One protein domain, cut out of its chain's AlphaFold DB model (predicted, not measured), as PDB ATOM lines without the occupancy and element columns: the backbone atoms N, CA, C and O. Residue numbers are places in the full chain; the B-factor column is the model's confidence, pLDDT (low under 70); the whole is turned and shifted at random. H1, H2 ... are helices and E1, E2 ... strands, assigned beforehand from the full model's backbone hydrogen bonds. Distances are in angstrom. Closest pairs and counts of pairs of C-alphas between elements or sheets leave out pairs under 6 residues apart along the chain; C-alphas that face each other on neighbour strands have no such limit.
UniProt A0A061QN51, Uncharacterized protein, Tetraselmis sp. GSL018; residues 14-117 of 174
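This is residues 14 to 117 of the 174 residues of an uncharacterized protein of Tetraselmis sp. GSL018 (UniProt A0A061QN51). A long, twisted wall of four strands has H1 and H3 packed over one face, while its other face is bare of helices. The turn of the E3 and E4 hairpin makes one end of the length and H4 the other. The 104 printed residues have four named helices and four strands, in the order H1 E1 E2 H2 H3 E3 E4 H4; the antiparallel sheet runs E1 E2 E4 E3, and the class is mixed. It is compact, with a radius of gyration of the C-alphas of 14.4 A, spanning 55 by 23 by 20 A.

Start at inner strands E2, residues 43 to 52, and E4, residues 97 to 107, antiparallel with N 48 and O 101 2.8 A apart. Edge strand E1, residues 32 to 37, forms a hairpin with E2, N 33 to O 47 being 2.8 A. Edge strand E3, residues 79 to 89, forms a hairpin with E4, N 87 to O 100 being 2.8 A, and bends by 71 degrees at residue 82. H1, residues 14 to 25, and H3, residues 65 to 74, make two layers with the sheet, both on the same face at heights over the sheet of 8.6 A and 7.8 A. Residues 21 to 25 of H1 touch H3, about perpendicular at 80 degrees, closest at C-alphas 24 and 72, 5.2 A. H2, residues 54 to 59, only grazes the sheet. E2, H2 H3, E3 form a split strand-helix-strand unit, E4 lying between its same-way strands, with a right-handed crossover. H4, residues 109 to 117, is only just not on the sheet, with 4 pairs of C-alphas within 10 A. In H1, H2, H3 and H4 every O i to N i+4 pair is within hydrogen-bond range.

Find C-alpha 14 at (91.732, 139.816, 127.056), where H1 begins its 16.6 A. E2 runs 27.8 A, E3 26.8 A and E4 31.5 A; H4 ends at C-alpha 117, (113.375, 127.335, 126.059).

The C-alphas of Asn 93 and Leu 117, the two farthest apart, are 55.2 A apart. The printed part has no cut and no long link. Look for pLDDT under 70 at residues 38 to 43, 89 to 98 and 106 to 117.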
ATOM      1  N   GLN A  14      92.331 139.051 125.968       73.00
ATOM      2  CA  GLN A  14      91.732 139.816 127.056       73.00
ATOM      3  C   GLN A  14      90.647 139.017 127.797       73.00
ATOM      4  O   GLN A  14      90.613 139.014 129.023       73.00
ATOM      5  N   GLN A  15      89.805 138.274 127.072       78.25
ATOM      6  CA  GLN A  15      88.772 137.424 127.671       78.25
ATOM      7  C   GLN A  15      89.392 136.285 128.485       78.25
ATOM      8  O   GLN A  15      88.912 135.974 129.573       78.25
ATOM      9  N   LYS A  16      90.484 135.685 127.993       75.62
ATOM     10  CA  LYS A  16      91.207 134.638 128.733       75.62
ATOM     11  C   LYS A  16      91.778 135.187 130.045       75.62
ATOM     12  O   LYS A  16      91.623 134.559 131.086       75.62
ATOM     13  N   ILE A  17      92.356 136.389 130.010       78.38
ATOM     14  CA  ILE A  17      92.874 137.078 131.200       78.38
ATOM     15  C   ILE A  17      91.756 137.356 132.215       78.38
ATOM     16  O   ILE A  17      91.930 137.062 133.396       78.38
ATOM     17  N   ILE A  18      90.590 137.830 131.763       82.88
ATOM     18  CA  ILE A  18      89.412 138.038 132.624       82.88
ATOM     19  C   ILE A  18      89.008 136.738 133.331       82.88
ATOM     20  O   ILE A  18      88.781 136.743 134.538       82.88
ATOM     21  N   VAL A  19      88.960 135.616 132.605       83.62
ATOM     22  CA  VAL A  19      88.631 134.303 133.187       83.62
ATOM     23  C   VAL A  19      89.649 133.903 134.258       83.62
ATOM     24  O   VAL A  19      89.258 133.447 135.332       83.62
ATOM     25  N   PHE A  20      90.945 134.099 134.006       82.19
ATOM     26  CA  PHE A  20      91.997 133.760 134.969       82.19
ATOM     27  C   PHE A  20      91.908 134.571 136.258       82.19
ATOM     28  O   PHE A  20      91.993 134.005 137.349       82.19
ATOM     29  N   ILE A  21      91.696 135.881 136.134       85.56
ATOM     30  CA  ILE A  21      91.526 136.773 137.282       85.56
ATOM     31  C   ILE A  21      90.263 136.387 138.061       85.56
ATOM     32  O   ILE A  21      90.313 136.248 139.281       85.56
ATOM     33  N   ALA A  22      89.151 136.137 137.366       85.06
ATOM     34  CA  ALA A  22      87.892 135.750 137.995       85.06
ATOM     35  C   ALA A  22      88.037 134.472 138.840       85.06
ATOM     36  O   ALA A  22      87.573 134.424 139.980       85.06
ATOM     37  N   ILE A  23      88.753 133.467 138.325       83.69
ATOM     38  CA  ILE A  23      89.051 132.227 139.055       83.69
ATOM     39  C   ILE A  23      89.926 132.503 140.286       83.69
ATOM     40  O   ILE A  23      89.610 132.011 141.368       83.69
ATOM     41  N   ALA A  24      90.987 133.304 140.148       85.19
ATOM     42  CA  ALA A  24      91.911 133.589 141.249       85.19
ATOM     43  C   ALA A  24      91.240 134.315 142.422       85.19
ATOM     44  O   ALA A  24      91.472 133.984 143.589       85.19
ATOM     45  N   PHE A  25      90.364 135.267 142.114       84.75
ATOM     46  CA  PHE A  25      89.650 136.048 143.120       84.75
ATOM     47  C   PHE A  25      88.331 135.397 143.560       84.75
ATOM     48  O   PHE A  25      87.778 135.783 144.586       84.75
ATOM     49  N   GLY A  26      87.860 134.365 142.852       85.62
ATOM     50  CA  GLY A  26      86.585 133.701 143.133       85.62
ATOM     51  C   GLY A  26      85.380 134.603 142.865       85.62
ATOM     52  O   GLY A  26      84.417 134.578 143.626       85.62
ATOM     53  N   VAL A  27      85.453 135.421 141.814       85.62
ATOM     54  CA  VAL A  27      84.432 136.412 141.440       85.62
ATOM     55  C   VAL A  27      83.812 136.083 140.083       85.62
ATOM     56  O   VAL A  27      84.340 135.278 139.317       85.62
ATOM     57  N   ASP A  28      82.694 136.733 139.755       86.81
ATOM     58  CA  ASP A  28      82.137 136.673 138.403       86.81
ATOM     59  C   ASP A  28      83.049 137.411 137.405       86.81
ATOM     60  O   ASP A  28      83.630 138.448 137.721       86.81
ATOM     61  N   GLN A  29      83.140 136.918 136.167       85.75
ATOM     62  CA  GLN A  29      83.942 137.550 135.107       85.75
ATOM     63  C   GLN A  29      83.541 139.006 134.845       85.75
ATOM     64  O   GLN A  29      84.385 139.818 134.477       85.75
ATOM     65  N   ARG A  30      82.264 139.357 135.043       87.06
ATOM     66  CA  ARG A  30      81.747 140.725 134.882       87.06
ATOM     67  C   ARG A  30      82.243 141.679 135.961       87.06
ATOM     68  O   ARG A  30      82.158 142.888 135.771       87.06
ATOM     69  N   ALA A  31      82.712 141.150 137.086       85.25
ATOM     70  CA  ALA A  31      83.266 141.943 138.169       85.25
ATOM     71  C   ALA A  31      84.727 142.342 137.922       85.25
ATOM     72  O   ALA A  31      85.243 143.184 138.654       85.25
ATOM     73  N   VAL A  32      85.373 141.756 136.907       84.38
ATOM     74  CA  VAL A  32      86.752 142.046 136.511       84.38
ATOM     75  C   VAL A  32      86.756 143.034 135.350       84.38
ATOM     76  O   VAL A  32      86.195 142.778 134.284       84.38
ATOM     77  N   VAL A  33      87.454 144.148 135.536       86.44
ATOM     78  CA  VAL A  33      87.660 145.185 134.529       86.44
ATOM     79  C   VAL A  33      89.154 145.322 134.289       86.44
ATOM     80  O   VAL A  33      89.902 145.711 135.175       86.44
ATOM     81  N   ILE A  34      89.610 145.009 133.080       82.56
ATOM     82  CA  ILE A  34      91.002 145.255 132.693       82.56
ATOM     83  C   ILE A  34      91.151 146.747 132.394       82.56
ATOM     84  O   ILE A  34      90.545 147.249 131.445       82.56
ATOM     85  N   THR A  35      91.953 147.440 133.199       83.19
ATOM     86  CA  THR A  35      92.226 148.878 133.072       83.19
ATOM     87  C   THR A  35      93.391 149.145 132.125       83.19
ATOM     88  O   THR A  35      93.377 150.137 131.396       83.19
ATOM     89  N   PHE A  36      94.351 148.220 132.051       76.75
ATOM     90  CA  PHE A  36      95.451 148.285 131.099       76.75
ATOM     91  C   PHE A  36      95.822 146.900 130.565       76.75
ATOM     92  O   PHE A  36      96.108 145.965 131.312       76.75
ATOM     93  N   PHE A  37      95.867 146.789 129.239       74.75
ATOM     94  CA  PHE A  37      96.407 145.631 128.537       74.75
ATOM     95  C   PHE A  37      97.047 146.076 127.226       74.75
ATOM     96  O   PHE A  37      96.375 146.603 126.339       74.75
ATOM     97  N   ALA A  38      98.351 145.845 127.097       62.09
ATOM     98  CA  ALA A  38      99.079 146.068 125.858       62.09
ATOM     99  C   ALA A  38      99.379 144.711 125.193       62.09
ATOM    100  O   ALA A  38     100.097 143.900 125.779       62.09
ATOM    101  N   PRO A  39      98.867 144.432 123.979       56.12
ATOM    102  CA  PRO A  39      99.178 143.200 123.260       56.12
ATOM    103  C   PRO A  39     100.694 143.021 123.081       56.12
ATOM    104  O   PRO A  39     101.370 143.901 122.553       56.12
ATOM    105  N   GLY A  40     101.235 141.888 123.537       51.81
ATOM    106  CA  GLY A  40     102.681 141.617 123.543       51.81
ATOM    107  C   GLY A  40     103.431 142.139 124.777       51.81
ATOM    108  O   GLY A  40     104.608 141.824 124.941       51.81
ATOM    109  N   SER A  41     102.763 142.882 125.663       58.12
ATOM    110  CA  SER A  41     103.261 143.203 127.000       58.12
ATOM    111  C   SER A  41     102.924 142.079 127.974       58.12
ATOM    112  O   SER A  41     101.873 141.446 127.882       58.12
ATOM    113  N   VAL A  42     103.818 141.854 128.934       65.19
ATOM    114  CA  VAL A  42     103.582 140.951 130.068       65.19
ATOM    115  C   VAL A  42     102.812 141.626 131.202       65.19
ATOM    116  O   VAL A  42     102.434 140.934 132.139       65.19
ATOM    117  N   ASN A  43     102.587 142.941 131.114       69.44
ATOM    118  CA  ASN A  43     101.938 143.728 132.157       69.44
ATOM    119  C   ASN A  43     100.435 143.851 131.901       69.44
ATOM    120  O   ASN A  43     100.014 144.298 130.827       69.44
ATOM    121  N   VAL A  44      99.654 143.496 132.914       77.44
ATOM    122  CA  VAL A  44      98.200 143.637 132.952       77.44
ATOM    123  C   VAL A  44      97.839 144.408 134.209       77.44
ATOM    124  O   VAL A  44      98.289 144.049 135.294       77.44
ATOM    125  N   GLU A  45      97.003 145.428 134.069       83.56
ATOM    126  CA  GLU A  45      96.362 146.080 135.209       83.56
ATOM    127  C   GLU A  45      94.869 145.801 135.137       83.56
ATOM    128  O   GLU A  45      94.251 145.858 134.064       83.56
ATOM    129  N   PHE A  46      94.294 145.453 136.278       85.00
ATOM    130  CA  PHE A  46      92.873 145.190 136.379       85.00
ATOM    131  C   PHE A  46      92.324 145.665 137.711       85.00
ATOM    132  O   PHE A  46      93.033 145.730 138.712       85.00
ATOM    133  N   GLU A  47      91.029 145.922 137.709       86.62
ATOM    134  CA  GLU A  47      90.214 146.142 138.884       86.62
ATOM    135  C   GLU A  47      89.228 144.988 139.015       86.62
ATOM    136  O   GLU A  47      88.661 144.513 138.027       86.62
ATOM    137  N   THR A  48      89.010 144.520 140.236       85.38
ATOM    138  CA  THR A  48      87.963 143.548 140.534       85.38
ATOM    139  C   THR A  48      87.060 144.046 141.643       85.38
ATOM    140  O   THR A  48      87.512 144.641 142.619       85.38
ATOM    141  N   THR A  49      85.771 143.777 141.483       85.19
ATOM    142  CA  THR A  49      84.717 144.184 142.408       85.19
ATOM    143  C   THR A  49      84.240 142.977 143.206       85.19
ATOM    144  O   THR A  49      83.803 141.983 142.635       85.19
ATOM    145  N   ILE A  50      84.302 143.051 144.531       84.62
ATOM    146  CA  ILE A  50      83.924 141.952 145.424       84.62
ATOM    147  C   ILE A  50      82.817 142.436 146.353       84.62
ATOM    148  O   ILE A  50      82.920 143.508 146.953       84.62
ATOM    149  N   GLU A  51      81.739 141.664 146.459       82.75
ATOM    150  CA  GLU A  51      80.689 141.939 147.436       82.75
ATOM    151  C   GLU A  51      81.253 141.766 148.845       82.75
ATOM    152  O   GLU A  51      81.860 140.741 149.149       82.75
ATOM    153  N   LYS A  52      81.060 142.768 149.704       79.00
ATOM    154  CA  LYS A  52      81.554 142.721 151.075       79.00
ATOM    155  C   LYS A  52      80.556 141.990 151.974       79.00
ATOM    156  O   LYS A  52      79.472 142.491 152.262       79.00
ATOM    157  N   ASN A  53      80.983 140.842 152.472       81.12
ATOM    158  CA  ASN A  53      80.339 140.025 153.498       81.12
ATOM    159  C   ASN A  53      81.400 139.574 154.527       81.12
ATOM    160  O   ASN A  53      82.579 139.866 154.353       81.12
ATOM    161  N   GLU A  54      81.001 138.879 155.596       78.75
ATOM    162  CA  GLU A  54      81.939 138.446 156.651       78.75
ATOM    163  C   GLU A  54      83.096 137.584 156.103       78.75
ATOM    164  O   GLU A  54      84.247 137.794 156.476       78.75
ATOM    165  N   GLU A  55      82.818 136.680 155.158       79.88
ATOM    166  CA  GLU A  55      83.814 135.774 154.562       79.88
ATOM    167  C   GLU A  55      84.851 136.521 153.708       79.88
ATOM    168  O   GLU A  55      86.057 136.297 153.807       79.88
ATOM    169  N   THR A  56      84.388 137.428 152.852       79.81
ATOM    170  CA  THR A  56      85.245 138.234 151.971       79.81
ATOM    171  C   THR A  56      86.008 139.304 152.744       79.81
ATOM    172  O   THR A  56      87.148 139.599 152.398       79.81
ATOM    173  N   GLU A  57      85.427 139.858 153.810       78.56
ATOM    174  CA  GLU A  57      86.120 140.803 154.681       78.56
ATOM    175  C   GLU A  57      87.292 140.133 155.398       78.56
ATOM    176  O   GLU A  57      88.362 140.725 155.448       78.56
ATOM    177  N   GLU A  58      87.135 138.893 155.864       81.94
ATOM    178  CA  GLU A  58      88.243 138.121 156.434       81.94
ATOM    179  C   GLU A  58      89.266 137.713 155.362       81.94
ATOM    180  O   GLU A  58      90.471 137.900 155.541       81.94
ATOM    181  N   ARG A  59      88.802 137.209 154.210       80.69
ATOM    182  CA  ARG A  59      89.673 136.732 153.122       80.69
ATOM    183  C   ARG A  59      90.539 137.837 152.514       80.69
ATOM    184  O   ARG A  59      91.680 137.575 152.134       80.69
ATOM    185  N   PHE A  60      89.994 139.045 152.398       81.94
ATOM    186  CA  PHE A  60      90.675 140.209 151.832       81.94
ATOM    187  C   PHE A  60      91.063 141.248 152.901       81.94
ATOM    188  O   PHE A  60      91.427 142.375 152.561       81.94
ATOM    189  N   ALA A  61      91.028 140.884 154.189       78.94
ATOM    190  CA  ALA A  61      91.612 141.699 155.250       78.94
ATOM    191  C   ALA A  61      93.120 141.832 155.020       78.94
ATOM    192  O   ALA A  61      93.803 140.838 154.750       78.94
ATOM    193  N   ASP A  62      93.636 143.057 155.134       82.56
ATOM    194  CA  ASP A  62      95.051 143.381 154.924       82.56
ATOM    195  C   ASP A  62      95.584 142.784 153.609       82.56
ATOM    196  O   ASP A  62      96.616 142.111 153.595       82.56
ATOM    197  N   PHE A  63      94.803 142.903 152.529       86.06
ATOM    198  CA  PHE A  63      95.170 142.356 151.229       86.06
ATOM    199  C   PHE A  63      96.382 143.105 150.669       86.06
ATOM    200  O   PHE A  63      96.360 144.325 150.518       86.06
ATOM    201  N   ASP A  64      97.439 142.356 150.377       86.50
ATOM    202  CA  ASP A  64      98.730 142.863 149.937       86.50
ATOM    203  C   ASP A  64      99.238 142.084 148.715       86.50
ATOM    204  O   ASP A  64      98.581 141.178 148.189       86.50
ATOM    205  N   ILE A  65     100.424 142.465 148.245       87.31
ATOM    206  CA  ILE A  65     101.097 141.848 147.098       87.31
ATOM    207  C   ILE A  65     101.266 140.336 147.304       87.31
ATOM    208  O   ILE A  65     100.928 139.554 146.414       87.31
ATOM    209  N   GLU A  66     101.730 139.905 148.480       87.69
ATOM    210  CA  GLU A  66     101.998 138.491 148.764       87.69
ATOM    211  C   GLU A  66     100.718 137.647 148.715       87.69
ATOM    212  O   GLU A  66     100.703 136.558 148.128       87.69
ATOM    213  N   LYS A  67      99.616 138.156 149.278       87.19
ATOM    214  CA  LYS A  67      98.305 137.495 149.215       87.19
ATOM    215  C   LYS A  67      97.757 137.447 147.793       87.19
ATOM    216  O   LYS A  67      97.207 136.415 147.400       87.19
ATOM    217  N   ALA A  68      97.923 138.512 147.011       85.88
ATOM    218  CA  ALA A  68      97.509 138.524 145.610       85.88
ATOM    219  C   ALA A  68      98.262 137.461 144.793       85.88
ATOM    220  O   ALA A  68      97.635 136.654 144.100       85.88
ATOM    221  N   GLU A  69      99.585 137.379 144.933       85.81
ATOM    222  CA  GLU A  69     100.384 136.330 144.289       85.81
ATOM    223  C   GLU A  69      99.987 134.928 144.758       85.81
ATOM    224  O   GLU A  69      99.924 133.995 143.951       85.81
ATOM    225  N   ALA A  70      99.690 134.764 146.050       86.88
ATOM    226  CA  ALA A  70      99.239 133.495 146.602       86.88
ATOM    227  C   ALA A  70      97.902 133.038 145.992       86.88
ATOM    228  O   ALA A  70      97.760 131.849 145.702       86.88
ATOM    229  N   LEU A  71      96.957 133.950 145.731       86.19
ATOM    230  CA  LEU A  71      95.689 133.631 145.058       86.19
ATOM    231  C   LEU A  71      95.904 133.134 143.624       86.19
ATOM    232  O   LEU A  71      95.334 132.114 143.216       86.19
ATOM    233  N   PHE A  72      96.771 133.809 142.868       83.50
ATOM    234  CA  PHE A  72      97.136 133.361 141.526       83.50
ATOM    235  C   PHE A  72      97.853 132.007 141.557       83.50
ATOM    236  O   PHE A  72      97.506 131.111 140.783       83.50
ATOM    237  N   ARG A  73      98.776 131.807 142.507       83.19
ATOM    238  CA  ARG A  73      99.518 130.550 142.682       83.19
ATOM    239  C   ARG A  73      98.613 129.387 143.068       83.19
ATOM    240  O   ARG A  73      98.756 128.303 142.504       83.19
ATOM    241  N   ALA A  74      97.663 129.606 143.977       80.88
ATOM    242  CA  ALA A  74      96.653 128.618 144.359       80.88
ATOM    243  C   ALA A  74      95.781 128.197 143.164       80.88
ATOM    244  O   ALA A  74      95.342 127.051 143.085       80.88
ATOM    245  N   SER A  75      95.605 129.104 142.203       75.69
ATOM    246  CA  SER A  75      94.870 128.868 140.957       75.69
ATOM    247  C   SER A  75      95.725 128.252 139.843       75.69
ATOM    248  O   SER A  75      95.223 128.008 138.748       75.69
ATOM    249  N   GLY A  76      97.004 127.969 140.114       75.62
ATOM    250  CA  GLY A  76      97.936 127.346 139.171       75.62
ATOM    251  C   GLY A  76      98.733 128.327 138.307       75.62
ATOM    252  O   GLY A  76      99.427 127.885 137.390       75.62
ATOM    253  N   TYR A  77      98.674 129.630 138.590       74.81
ATOM    254  CA  TYR A  77      99.364 130.669 137.824       74.81
ATOM    255  C   TYR A  77     100.558 131.237 138.595       74.81
ATOM    256  O   TYR A  77     100.467 131.561 139.775       74.81
ATOM    257  N   SER A  78     101.695 131.380 137.915       79.31
ATOM    258  CA  SER A  78     102.865 132.072 138.455       79.31
ATOM    259  C   SER A  78     102.916 133.473 137.865       79.31
ATOM    260  O   SER A  78     103.249 133.642 136.692       79.31
ATOM    261  N   VAL A  79     102.594 134.461 138.685       79.56
ATOM    262  CA  VAL A  79     102.594 135.875 138.315       79.56
ATOM    263  C   VAL A  79     103.328 136.667 139.389       79.56
ATOM    264  O   VAL A  79     103.382 136.229 140.536       79.56
ATOM    265  N   GLU A  80     103.905 137.790 138.996       82.25
ATOM    266  CA  GLU A  80     104.558 138.741 139.889       82.25
ATOM    267  C   GLU A  80     103.657 139.967 140.001       82.25
ATOM    268  O   GLU A  80     103.329 140.594 138.988       82.25
ATOM    269  N   VAL A  81     103.206 140.273 141.214       83.50
ATOM    270  CA  VAL A  81     102.305 141.399 141.471       83.50
ATOM    271  C   VAL A  81     103.148 142.612 141.853       83.50
ATOM    272  O   VAL A  81     103.915 142.571 142.808       83.50
ATOM    273  N   SER A  82     103.018 143.709 141.112       82.50
ATOM    274  CA  SER A  82     103.807 144.925 141.348       82.50
ATOM    275  C   SER A  82     103.080 145.965 142.198       82.50
ATOM    276  O   SER A  82     103.728 146.773 142.862       82.50
ATOM    277  N   ASN A  83     101.747 145.960 142.186       83.25
ATOM    278  CA  ASN A  83     100.928 146.880 142.967       83.25
ATOM    279  C   ASN A  83      99.587 146.223 143.317       83.25
ATOM    280  O   ASN A  83      99.032 145.477 142.507       83.25
ATOM    281  N   VAL A  84      99.097 146.510 144.523       83.69
ATOM    282  CA  VAL A  84      97.761 146.173 145.008       83.69
ATOM    283  C   VAL A  84      97.188 147.403 145.700       83.69
ATOM    284  O   VAL A  84      97.750 147.878 146.688       83.69
ATOM    285  N   GLU A  85      96.039 147.878 145.232       82.69
ATOM    286  CA  GLU A  85      95.268 148.916 145.911       82.69
ATOM    287  C   GLU A  85      93.885 148.377 146.264       82.69
ATOM    288  O   GLU A  85      93.178 147.837 145.415       82.69
ATOM    289  N   THR A  86      93.479 148.532 147.523       78.19
ATOM    290  CA  THR A  86      92.149 148.132 147.988       78.19
ATOM    291  C   THR A  86      91.335 149.339 148.411       78.19
ATOM    292  O   THR A  86      91.727 150.076 149.319       78.19
ATOM    293  N   VAL A  87      90.161 149.506 147.812       77.12
ATOM    294  CA  VAL A  87      89.221 150.573 148.150       77.12
ATOM    295  C   VAL A  87      87.901 149.958 148.588       77.12
ATOM    296  O   VAL A  87      87.284 149.180 147.866       77.12
ATOM    297  N   VAL A  88      87.432 150.330 149.778       73.38
ATOM    298  CA  VAL A  88      86.099 149.948 150.255       73.38
ATOM    299  C   VAL A  88      85.109 151.023 149.813       73.38
ATOM    300  O   VAL A  88      85.033 152.097 150.411       73.38
ATOM    301  N   ALA A  89      84.352 150.735 148.758       64.62
ATOM    302  CA  ALA A  89      83.286 151.588 148.257       64.62
ATOM    303  C   ALA A  89      81.953 151.197 148.915       64.62
ATOM    304  O   ALA A  89      81.483 150.069 148.799       64.62
ATOM    305  N   GLY A  90      81.330 152.128 149.635       59.25
ATOM    306  CA  GLY A  90      80.019 151.908 150.242       59.25
ATOM    307  C   GLY A  90      79.675 152.962 151.285       59.25
ATOM    308  O   GLY A  90      80.529 153.415 152.049       59.25
ATOM    309  N   GLU A  91      78.409 153.364 151.324       47.12
ATOM    310  CA  GLU A  91      77.905 154.281 152.342       47.12
ATOM    311  C   GLU A  91      78.032 153.615 153.722       47.12
ATOM    312  O   GLU A  91      77.701 152.439 153.880       47.12
ATOM    313  N   ARG A  92      78.528 154.342 154.739       50.50
ATOM    314  CA  ARG A  92      78.831 153.784 156.080       50.50
ATOM    315  C   ARG A  92      77.648 153.043 156.732       50.50
ATOM    316  O   ARG A  92      77.886 152.260 157.646       50.50
ATOM    317  N   ASN A  93      76.426 153.261 156.238       46.47
ATOM    318  CA  ASN A  93      75.165 152.710 156.734       46.47
ATOM    319  C   ASN A  93      74.429 151.766 155.759       46.47
ATOM    320  O   ASN A  93      73.304 151.368 156.053       46.47
ATOM    321  N   SER A  94      75.024 151.409 154.615       46.41
ATOM    322  CA  SER A  94      74.443 150.428 153.689       46.41
ATOM    323  C   SER A  94      75.056 149.045 153.919       46.41
ATOM    324  O   SER A  94      76.267 148.915 154.113       46.41
ATOM    325  N   THR A  95      74.217 148.009 153.903       49.50
ATOM    326  CA  THR A  95      74.622 146.595 153.954       49.50
ATOM    327  C   THR A  95      75.313 146.135 152.671       49.50
ATOM    328  O   THR A  95      76.063 145.169 152.714       49.50
ATOM    329  N   ALA A  96      75.121 146.842 151.554       50.62
ATOM    330  CA  ALA A  96      75.833 146.589 150.306       50.62
ATOM    331  C   ALA A  96      77.113 147.434 150.269       50.62
ATOM    332  O   ALA A  96      77.119 148.571 149.790       50.62
ATOM    333  N   LYS A  97      78.189 146.898 150.846       62.44
ATOM    334  CA  LYS A  97      79.540 147.442 150.683       62.44
ATOM    335  C   LYS A  97      80.256 146.631 149.608       62.44
ATOM    336  O   LYS A  97      80.018 145.436 149.456       62.44
ATOM    337  N   THR A  98      81.151 147.283 148.892       68.25
ATOM    338  CA  THR A  98      81.872 146.703 147.768       68.25
ATOM    339  C   THR A  98      83.362 146.930 147.970       68.25
ATOM    340  O   THR A  98      83.789 148.044 148.270       68.25
ATOM    341  N   LEU A  99      84.162 145.879 147.837       72.12
ATOM    342  CA  LEU A  99      85.617 145.955 147.859       72.12
ATOM    343  C   LEU A  99      86.124 145.997 146.416       72.12
ATOM    344  O   LEU A  99      85.879 145.073 145.646       72.12
ATOM    345  N   ILE A 100      86.810 147.075 146.056       73.44
ATOM    346  CA  ILE A 100      87.484 147.227 144.769       73.44
ATOM    347  C   ILE A 100      88.958 146.922 145.000       73.44
ATOM    348  O   ILE A 100      89.574 147.520 145.882       73.44
ATOM    349  N   ILE A 101      89.510 145.990 144.230       76.25
ATOM    350  CA  ILE A 101      90.927 145.631 144.278       76.25
ATOM    351  C   ILE A 101      91.530 145.929 142.911       76.25
ATOM    352  O   ILE A 101      91.148 145.289 141.932       76.25
ATOM    353  N   ALA A 102      92.460 146.877 142.851       74.25
ATOM    354  CA  ALA A 102      93.290 147.119 141.682       74.25
ATOM    355  C   ALA A 102      94.598 146.339 141.828       74.25
ATOM    356  O   ALA A 102      95.237 146.405 142.878       74.25
ATOM    357  N   VAL A 103      94.990 145.588 140.800       76.38
ATOM    358  CA  VAL A 103      96.224 144.798 140.812       76.38
ATOM    359  C   VAL A 103      96.967 144.973 139.497       76.38
ATOM    360  O   VAL A 103      96.400 144.799 138.415       76.38
ATOM    361  N   SER A 104      98.260 145.256 139.606       74.50
ATOM    362  CA  SER A 104      99.198 145.250 138.485       74.50
ATOM    363  C   SER A 104      99.991 143.950 138.521       74.50
ATOM    364  O   SER A 104     100.656 143.649 139.513       74.50
ATOM    365  N   VAL A 105      99.919 143.170 137.447       72.50
ATOM    366  CA  VAL A 105     100.567 141.861 137.354       72.50
ATOM    367  C   VAL A 105     101.493 141.794 136.158       72.50
ATOM    368  O   VAL A 105     101.147 142.255 135.070       72.50
ATOM    369  N   SER A 106     102.635 141.145 136.346       69.56
ATOM    370  CA  SER A 106     103.545 140.757 135.280       69.56
ATOM    371  C   SER A 106     103.724 139.240 135.245       69.56
ATOM    372  O   SER A 106     103.684 138.551 136.268       69.56
ATOM    373  N   VAL A 107     103.877 138.675 134.048       65.06
ATOM    374  CA  VAL A 107     104.175 137.246 133.913       65.06
ATOM    375  C   VAL A 107     105.620 137.012 134.363       65.06
ATOM    376  O   VAL A 107     106.556 137.473 133.710       65.06
ATOM    377  N   GLY A 108     105.797 136.288 135.472       54.03
ATOM    378  CA  GLY A 108     107.109 136.089 136.088       54.03
ATOM    379  C   GLY A 108     108.136 135.463 135.134       54.03
ATOM    380  O   GLY A 108     107.803 134.655 134.258       54.03
ATOM    381  N   ALA A 109     109.414 135.793 135.343       52.59
ATOM    382  CA  ALA A 109     110.550 135.410 134.491       52.59
ATOM    383  C   ALA A 109     110.639 133.906 134.150       52.59
ATOM    384  O   ALA A 109     111.201 133.531 133.123       52.59
ATOM    385  N   VAL A 110     110.052 133.029 134.970       50.22
ATOM    386  CA  VAL A 110     110.016 131.575 134.740       50.22
ATOM    387  C   VAL A 110     109.206 131.210 133.491       50.22
ATOM    388  O   VAL A 110     109.613 130.321 132.742       50.22
ATOM    389  N   PHE A 111     108.106 131.916 133.207       52.94
ATOM    390  CA  PHE A 111     107.321 131.686 131.991       52.94
ATOM    391  C   PHE A 111     108.063 132.190 130.749       52.94
ATOM    392  O   PHE A 111     108.085 131.501 129.734       52.94
ATOM    393  N   LEU A 112     108.750 133.336 130.844       54.69
ATOM    394  CA  LEU A 112     109.631 133.820 129.776       54.69
ATOM    395  C   LEU A 112     110.774 132.836 129.508       54.69
ATOM    396  O   LEU A 112     111.049 132.535 128.351       54.69
ATOM    397  N   CYS A 113     111.382 132.262 130.548       53.41
ATOM    398  CA  CYS A 113     112.386 131.207 130.410       53.41
ATOM    399  C   CYS A 113     111.814 129.940 129.765       53.41
ATOM    400  O   CYS A 113     112.479 129.342 128.921       53.41
ATOM    401  N   PHE A 114     110.591 129.533 130.115       58.22
ATOM    402  CA  PHE A 114     109.944 128.362 129.523       58.22
ATOM    403  C   PHE A 114     109.586 128.592 128.049       58.22
ATOM    404  O   PHE A 114     109.923 127.765 127.204       58.22
ATOM    405  N   VAL A 115     108.985 129.736 127.709       67.69
ATOM    406  CA  VAL A 115     108.685 130.116 126.320       67.69
ATOM    407  C   VAL A 115     109.972 130.264 125.509       67.69
ATOM    408  O   VAL A 115     110.046 129.742 124.398       67.69
ATOM    409  N   ALA A 116     111.012 130.889 126.063       66.81
ATOM    410  CA  ALA A 116     112.318 130.996 125.420       66.81
ATOM    411  C   ALA A 116     112.973 129.623 125.221       66.81
ATOM    412  O   ALA A 116     113.517 129.369 124.150       66.81
ATOM    413  N   LEU A 117     112.884 128.709 126.194       69.31
ATOM    414  CA  LEU A 117     113.375 127.335 126.059       69.31
ATOM    415  C   LEU A 117     112.615 126.563 124.982       69.31
ATOM    416  O   LEU A 117     113.240 125.910 124.149       69.31
TER     417      LEU A 117